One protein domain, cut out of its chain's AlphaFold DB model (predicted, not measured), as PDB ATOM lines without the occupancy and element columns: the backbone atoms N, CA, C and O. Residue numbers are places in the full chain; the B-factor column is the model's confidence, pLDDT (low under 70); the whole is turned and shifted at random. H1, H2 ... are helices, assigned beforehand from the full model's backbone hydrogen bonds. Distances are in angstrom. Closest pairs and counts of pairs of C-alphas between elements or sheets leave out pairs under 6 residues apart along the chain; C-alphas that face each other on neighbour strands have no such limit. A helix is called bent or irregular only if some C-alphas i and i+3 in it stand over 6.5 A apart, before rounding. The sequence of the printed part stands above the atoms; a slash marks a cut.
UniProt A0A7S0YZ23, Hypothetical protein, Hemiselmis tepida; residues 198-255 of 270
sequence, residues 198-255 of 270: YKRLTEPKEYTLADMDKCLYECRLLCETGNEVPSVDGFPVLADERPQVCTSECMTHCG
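What this domain is: This is residues 198 to 255 of the 270 residues of the protein "Hypothetical protein" of Hemiselmis tepida (UniProt A0A7S0YZ23). A helical hairpin: the longer helix H1 and the shorter H2 pack on each other and run opposite ways, and a long loop at the end where H1 finishes and H2 starts joins them. Before H1, residues 198 to 206 run beside it in the reverse direction, and the chain then turns back into H1. The printed part has 58 residues, with two named helices in the order H1, H2 and no named strand; the class is all helix, with 29 residues in named elements. It is compact, with a radius of gyration of the C-alphas of 11.2 A, yet elongated in outline, spanning 33 by 19 by 18 A.

How they stand to each other: H1, residues 209 to 225, touches H2, residues 242 to 253, with 14 pairs of C-alphas within 8 A. Their closest C-alphas, those of Arg 220 and Cys 246, are 5.5 A apart, and the centres are 9.5 A apart. The two run opposite ways at a steep tilt of 36 degrees, only just more than shallow, and form a helical hairpin. In the link, residues 231 to 232 pair with residues 235 to 236, antiparallel, in stretches too short to be named strands. In both H1 and H2, every O i to N i+4 pair is within hydrogen-bond range.

Where its parts are: H1 has 17 residues and measures 24.1 A from C-alpha 209 at (147.232, 158.911, 138.151) to C-alpha 225 at (131.523, 155.134, 156.051). H2 has 12 residues and measures 16.0 A, ending with C-alpha 253 at (137.930, 149.156, 140.850). Neither helix is bent.

The domain as a whole: The two C-alphas farthest apart, those of Glu 206 and Leu 238, are 33.2 A apart. The printed part has no cut. The link from H1 to H2, residues 226 to 241, is long. The mean pLDDT of the printed part is 74.8; 15 residues are under 70, among them residues 231 to 236 and 238 to 240.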
ATOM      1  N   TYR A 198     129.227 152.219 146.399       70.75
ATOM      2  CA  TYR A 198     130.566 152.797 146.559       70.75
ATOM      3  C   TYR A 198     131.483 152.562 145.348       70.75
ATOM      4  O   TYR A 198     132.488 153.246 145.231       70.75
ATOM      5  N   LYS A 199     131.141 151.633 144.442       76.31
ATOM      6  CA  LYS A 199     131.818 151.445 143.145       76.31
ATOM      7  C   LYS A 199     131.087 152.170 142.016       76.31
ATOM      8  O   LYS A 199     131.723 152.783 141.165       76.31
ATOM      9  N   ARG A 200     129.750 152.145 142.009       75.12
ATOM     10  CA  ARG A 200     128.922 152.805 140.982       75.12
ATOM     11  C   ARG A 200     129.081 154.325 140.992       75.12
ATOM     12  O   ARG A 200     129.000 154.960 139.947       75.12
ATOM     13  N   LEU A 201     129.254 154.916 142.171       67.88
ATOM     14  CA  LEU A 201     129.333 156.367 142.338       67.88
ATOM     15  C   LEU A 201     130.736 156.930 142.084       67.88
ATOM     16  O   LEU A 201     130.890 158.148 142.015       67.88
ATOM     17  N   THR A 202     131.743 156.069 141.916       68.94
ATOM     18  CA  THR A 202     133.142 156.475 141.762       68.94
ATOM     19  C   THR A 202     133.779 155.718 140.601       68.94
ATOM     20  O   THR A 202     134.261 154.605 140.773       68.94
ATOM     21  N   GLU A 203     133.798 156.305 139.407       72.56
ATOM     22  CA  GLU A 203     134.551 155.771 138.265       72.56
ATOM     23  C   GLU A 203     135.605 156.791 137.805       72.56
ATOM     24  O   GLU A 203     135.290 157.986 137.707       72.56
ATOM     25  N   PRO A 204     136.852 156.365 137.511       66.88
ATOM     26  CA  PRO A 204     137.852 157.260 136.943       66.88
ATOM     27  C   PRO A 204     137.398 157.708 135.551       66.88
ATOM     28  O   PRO A 204     137.054 156.876 134.710       66.88
ATOM     29  N   LYS A 205     137.418 159.017 135.288       67.00
ATOM     30  CA  LYS A 205     136.986 159.564 133.993       67.00
ATOM     31  C   LYS A 205     138.035 159.355 132.906       67.00
ATOM     32  O   LYS A 205     137.689 158.928 131.810       67.00
ATOM     33  N   GLU A 206     139.300 159.639 133.213       73.75
ATOM     34  CA  GLU A 206     140.385 159.610 132.225       73.75
ATOM     35  C   GLU A 206     141.485 158.591 132.556       73.75
ATOM     36  O   GLU A 206     142.429 158.442 131.784       73.75
ATOM     37  N   TYR A 207     141.369 157.864 133.677       73.31
ATOM     38  CA  TYR A 207     142.366 156.880 134.140       73.31
ATOM     39  C   TYR A 207     143.800 157.449 134.214       73.31
ATOM     40  O   TYR A 207     144.789 156.751 133.989       73.31
ATOM     41  N   THR A 208     143.926 158.737 134.541       78.06
ATOM     42  CA  THR A 208     145.207 159.353 134.904       78.06
ATOM     43  C   THR A 208     145.556 159.011 136.354       78.06
ATOM     44  O   THR A 208     144.671 158.688 137.140       78.06
ATOM     45  N   LEU A 209     146.829 159.131 136.751       73.69
ATOM     46  CA  LEU A 209     147.232 158.911 138.151       73.69
ATOM     47  C   LEU A 209     146.415 159.768 139.135       73.69
ATOM     48  O   LEU A 209     145.988 159.272 140.170       73.69
ATOM     49  N   ALA A 210     146.133 161.023 138.777       72.69
ATOM     50  CA  ALA A 210     145.335 161.927 139.603       72.69
ATOM     51  C   ALA A 210     143.854 161.505 139.694       72.69
ATOM     52  O   ALA A 210     143.257 161.582 140.766       72.69
ATOM     53  N   ASP A 211     143.268 161.030 138.593       69.50
ATOM     54  CA  ASP A 211     141.891 160.522 138.580       69.50
ATOM     55  C   ASP A 211     141.757 159.198 139.335       69.50
ATOM     56  O   ASP A 211     140.756 158.969 140.015       69.50
ATOM     57  N   MET A 212     142.766 158.332 139.233       77.56
ATOM     58  CA  MET A 212     142.827 157.070 139.963       77.56
ATOM     59  C   MET A 212     142.964 157.310 141.470       77.56
ATOM     60  O   MET A 212     142.224 156.691 142.236       77.56
ATOM     61  N   ASP A 213     143.816 158.253 141.894       77.94
ATOM     62  CA  ASP A 213     143.980 158.619 143.312       77.94
ATOM     63  C   ASP A 213     142.677 159.196 143.878       77.94
ATOM     64  O   ASP A 213     142.245 158.837 144.977       77.94
ATOM     65  N   LYS A 214     142.005 160.056 143.101       77.69
ATOM     66  CA  LYS A 214     140.715 160.629 143.486       77.69
ATOM     67  C   LYS A 214     139.622 159.562 143.595       77.69
ATOM     68  O   LYS A 214     138.902 159.538 144.590       77.69
ATOM     69  N   CYS A 215     139.531 158.666 142.612       79.44
ATOM     70  CA  CYS A 215     138.615 157.526 142.644       79.44
ATOM     71  C   CYS A 215     138.859 156.659 143.884       79.44
ATOM     72  O   CYS A 215     137.913 156.324 144.592       79.44
ATOM     73  N   LEU A 216     140.122 156.327 144.175       85.88
ATOM     74  CA  LEU A 216     140.483 155.464 145.297       85.88
ATOM     75  C   LEU A 216     140.080 156.090 146.635       85.88
ATOM     76  O   LEU A 216     139.531 155.401 147.495       85.88
ATOM     77  N   TYR A 217     140.318 157.392 146.796       82.50
ATOM     78  CA  TYR A 217     139.929 158.128 147.993       82.50
ATOM     79  C   TYR A 217     138.406 158.137 148.201       82.50
ATOM     80  O   TYR A 217     137.932 157.777 149.279       82.50
ATOM     81  N   GLU A 218     137.635 158.507 147.174       80.50
ATOM     82  CA  GLU A 218     136.172 158.601 147.262       80.50
ATOM     83  C   GLU A 218     135.518 157.222 147.442       80.50
ATOM     84  O   GLU A 218     134.642 157.062 148.293       80.50
ATOM     85  N   CYS A 219     135.993 156.209 146.710       81.31
ATOM     86  CA  CYS A 219     135.512 154.830 146.810       81.31
ATOM     87  C   CYS A 219     135.725 154.281 148.221       81.31
ATOM     88  O   CYS A 219     134.812 153.719 148.825       81.31
ATOM     89  N   ARG A 220     136.924 154.481 148.781       88.69
ATOM     90  CA  ARG A 220     137.262 153.983 150.114       88.69
ATOM     91  C   ARG A 220     136.467 154.699 151.199       88.69
ATOM     92  O   ARG A 220     135.949 154.036 152.090       88.69
ATOM     93  N   LEU A 221     136.310 156.017 151.095       78.31
ATOM     94  CA  LEU A 221     135.489 156.786 152.027       78.31
ATOM     95  C   LEU A 221     134.038 156.284 152.033       78.31
ATOM     96  O   LEU A 221     133.487 156.033 153.103       78.31
ATOM     97  N   LEU A 222     133.435 156.088 150.855       77.75
ATOM     98  CA  LEU A 222     132.072 155.565 150.724       77.75
ATOM     99  C   LEU A 222     131.951 154.107 151.187       77.75
ATOM    100  O   LEU A 222     130.938 153.747 151.771       77.75
ATOM    101  N   CYS A 223     132.972 153.283 150.971       81.44
ATOM    102  CA  CYS A 223     132.996 151.893 151.423       81.44
ATOM    103  C   CYS A 223     133.146 151.770 152.952       81.44
ATOM    104  O   CYS A 223     132.508 150.931 153.583       81.44
ATOM    105  N   GLU A 224     133.974 152.613 153.576       82.31
ATOM    106  CA  GLU A 224     134.215 152.574 155.023       82.31
ATOM    107  C   GLU A 224     133.050 153.185 155.813       82.31
ATOM    108  O   GLU A 224     132.639 152.636 156.838       82.31
ATOM    109  N   THR A 225     132.516 154.312 155.330       73.81
ATOM    110  CA  THR A 225     131.523 155.134 156.051       73.81
ATOM    111  C   THR A 225     130.094 154.999 155.532       73.81
ATOM    112  O   THR A 225     129.164 155.499 156.164       73.81
ATOM    113  N   GLY A 226     129.906 154.349 154.385       72.12
ATOM    114  CA  GLY A 226     128.597 154.143 153.785       72.12
ATOM    115  C   GLY A 226     127.757 153.099 154.513       72.12
ATOM    116  O   GLY A 226     128.216 152.349 155.373       72.12
ATOM    117  N   ASN A 227     126.486 153.042 154.120       65.56
ATOM    118  CA  ASN A 227     125.512 152.100 154.673       65.56
ATOM    119  C   ASN A 227     125.660 150.677 154.101       65.56
ATOM    120  O   ASN A 227     124.996 149.757 154.573       65.56
ATOM    121  N   GLU A 228     126.495 150.500 153.074       71.62
ATOM    122  CA  GLU A 228     126.762 149.214 152.433       71.62
ATOM    123  C   GLU A 228     128.007 148.578 153.059       71.62
ATOM    124  O   GLU A 228     129.091 149.158 153.039       71.62
ATOM    125  N   VAL A 229     127.850 147.388 153.642       70.75
ATOM    126  CA  VAL A 229     128.972 146.635 154.211       70.75
ATOM    127  C   VAL A 229     129.613 145.815 153.092       70.75
ATOM    128  O   VAL A 229     128.908 145.013 152.475       70.75
ATOM    129  N   PRO A 230     130.919 145.979 152.811       72.44
ATOM    130  CA  PRO A 230     131.585 145.153 151.815       72.44
ATOM    131  C   PRO A 230     131.520 143.679 152.225       72.44
ATOM    132  O   PRO A 230     131.494 143.349 153.413       72.44
ATOM    133  N   SER A 231     131.501 142.794 151.231       67.19
ATOM    134  CA  SER A 231     131.472 141.351 151.440       67.19
ATOM    135  C   SER A 231     132.634 140.673 150.723       67.19
ATOM    136  O   SER A 231     132.942 141.018 149.584       67.19
ATOM    137  N   VAL A 232     133.253 139.701 151.392       63.59
ATOM    138  CA  VAL A 232     134.267 138.802 150.826       63.59
ATOM    139  C   VAL A 232     133.688 137.393 150.862       63.59
ATOM    140  O   VAL A 232     133.194 136.954 151.897       63.59
ATOM    141  N   ASP A 233     133.671 136.714 149.714       58.22
ATOM    142  CA  ASP A 233     133.125 135.356 149.560       58.22
ATOM    143  C   ASP A 233     131.679 135.176 150.073       58.22
ATOM    144  O   ASP A 233     131.280 134.096 150.503       58.22
ATOM    145  N   GLY A 234     130.871 136.241 150.011       57.12
ATOM    146  CA  GLY A 234     129.474 136.235 150.459       57.12
ATOM    147  C   GLY A 234     129.278 136.497 151.955       57.12
ATOM    148  O   GLY A 234     128.138 136.531 152.413       57.12
ATOM    149  N   PHE A 235     130.355 136.731 152.709       51.47
ATOM    150  CA  PHE A 235     130.298 137.100 154.124       51.47
ATOM    151  C   PHE A 235     130.522 138.604 154.310       51.47
ATOM    152  O   PHE A 235     131.387 139.165 153.631       51.47
ATOM    153  N   PRO A 236     129.753 139.291 155.176       62.94
ATOM    154  CA  PRO A 236     129.981 140.698 155.480       62.94
ATOM    155  C   PRO A 236     131.293 140.871 156.249       62.94
ATOM    156  O   PRO A 236     131.596 140.110 157.165       62.94
ATOM    157  N   VAL A 237     132.063 141.890 155.883       71.06
ATOM    158  CA  VAL A 237     133.365 142.173 156.496       71.06
ATOM    159  C   VAL A 237     133.185 142.820 157.870       71.06
ATOM    160  O   VAL A 237     132.381 143.750 158.032       71.06
ATOM    161  N   LEU A 238     133.967 142.353 158.846       66.06
ATOM    162  CA  LEU A 238     134.000 142.891 160.207       66.06
ATOM    163  C   LEU A 238     134.485 144.352 160.231       66.06
ATOM    164  O   LEU A 238     135.153 144.833 159.316       66.06
ATOM    165  N   ALA A 239     134.118 145.098 161.273       68.50
ATOM    166  CA  ALA A 239     134.381 146.540 161.338       68.50
ATOM    167  C   ALA A 239     135.882 146.892 161.349       68.50
ATOM    168  O   ALA A 239     136.276 147.912 160.785       68.50
ATOM    169  N   ASP A 240     136.714 146.049 161.956       68.56
ATOM    170  CA  ASP A 240     138.171 146.177 162.029       68.56
ATOM    171  C   ASP A 240     138.882 145.777 160.725       68.56
ATOM    172  O   ASP A 240     139.926 146.340 160.387       68.56
ATOM    173  N   GLU A 241     138.284 144.877 159.945       74.56
ATOM    174  CA  GLU A 241     138.798 144.426 158.644       74.56
ATOM    175  C   GLU A 241     138.313 145.294 157.470       74.56
ATOM    176  O   GLU A 241     138.904 145.298 156.383       74.56
ATOM    177  N   ARG A 242     137.262 146.095 157.690       79.44
ATOM    178  CA  ARG A 242     136.631 146.937 156.665       79.44
ATOM    179  C   ARG A 242     137.610 147.866 155.934       79.44
ATOM    180  O   ARG A 242     137.562 147.877 154.703       79.44
ATOM    181  N   PRO A 243     138.535 148.594 156.596       80.06
ATOM    182  CA  PRO A 243     139.473 149.475 155.892       80.06
ATOM    183  C   PRO A 243     140.387 148.724 154.914       80.06
ATOM    184  O   PRO A 243     140.726 149.230 153.841       80.06
ATOM    185  N   GLN A 244     140.775 147.494 155.262       78.12
ATOM    186  CA  GLN A 244     141.669 146.669 154.449       78.12
ATOM    187  C   GLN A 244     140.942 146.140 153.211       78.12
ATOM    188  O   GLN A 244     141.450 146.272 152.093       78.12
ATOM    189  N   VAL A 245     139.720 145.626 153.389       82.31
ATOM    190  CA  VAL A 245     138.899 145.142 152.272       82.31
ATOM    191  C   VAL A 245     138.492 146.288 151.348       82.31
ATOM    192  O   VAL A 245     138.662 146.175 150.135       82.31
ATOM    193  N   CYS A 246     138.048 147.422 151.897       83.88
ATOM    194  CA  CYS A 246     137.715 148.604 151.102       83.88
ATOM    195  C   CYS A 246     138.910 149.089 150.276       83.88
ATOM    196  O   CYS A 246     138.753 149.416 149.102       83.88
ATOM    197  N   THR A 247     140.117 149.082 150.849       86.50
ATOM    198  CA  THR A 247     141.336 149.446 150.115       86.50
ATOM    199  C   THR A 247     141.590 148.499 148.937       86.50
ATOM    200  O   THR A 247     141.788 148.966 147.816       86.50
ATOM    201  N   SER A 248     141.539 147.183 149.159       82.06
ATOM    202  CA  SER A 248     141.771 146.173 148.112       82.06
ATOM    203  C   SER A 248     140.754 146.264 146.963       82.06
ATOM    204  O   SER A 248     141.113 146.335 145.781       82.06
ATOM    205  N   GLU A 249     139.470 146.335 147.312       82.94
ATOM    206  CA  GLU A 249     138.364 146.402 146.356       82.94
ATOM    207  C   GLU A 249     138.399 147.699 145.537       82.94
ATOM    208  O   GLU A 249     138.245 147.671 144.312       82.94
ATOM    209  N   CYS A 250     138.657 148.837 146.189       83.38
ATOM    210  CA  CYS A 250     138.722 150.134 145.522       83.38
ATOM    211  C   CYS A 250     139.980 150.301 144.665       83.38
ATOM    212  O   CYS A 250     139.905 150.924 143.609       83.38
ATOM    213  N   MET A 251     141.122 149.710 145.034       80.88
ATOM    214  CA  MET A 251     142.309 149.712 144.169       80.88
ATOM    215  C   MET A 251     142.053 148.968 142.857       80.88
ATOM    216  O   MET A 251     142.422 149.449 141.781       80.88
ATOM    217  N   THR A 252     141.383 147.817 142.938       81.12
ATOM    218  CA  THR A 252     140.993 147.032 141.761       81.12
ATOM    219  C   THR A 252     140.000 147.802 140.894       81.12
ATOM    220  O   THR A 252     140.196 147.920 139.681       81.12
ATOM    221  N   HIS A 253     138.970 148.375 141.521       83.00
ATOM    222  CA  HIS A 253     137.930 149.156 140.850       83.00
ATOM    223  C   HIS A 253     138.490 150.395 140.140       83.00
ATOM    224  O   HIS A 253     138.243 150.599 138.953       83.00
ATOM    225  N   CYS A 254     139.337 151.165 140.825       82.31
ATOM    226  CA  CYS A 254     139.948 152.384 140.295       82.31
ATOM    227  C   CYS A 254     141.131 152.126 139.348       82.31
ATOM    228  O   CYS A 254     141.748 153.072 138.871       82.31
ATOM    229  N   GLY A 255     141.441 150.863 139.033       81.12
ATOM    230  CA  GLY A 255     142.342 150.508 137.938       81.12
ATOM    231  C   GLY A 255     143.822 150.355 138.295       81.12
ATOM    232  O   GLY A 255     144.626 150.205 137.378       81.12
TER     233      GLY A 255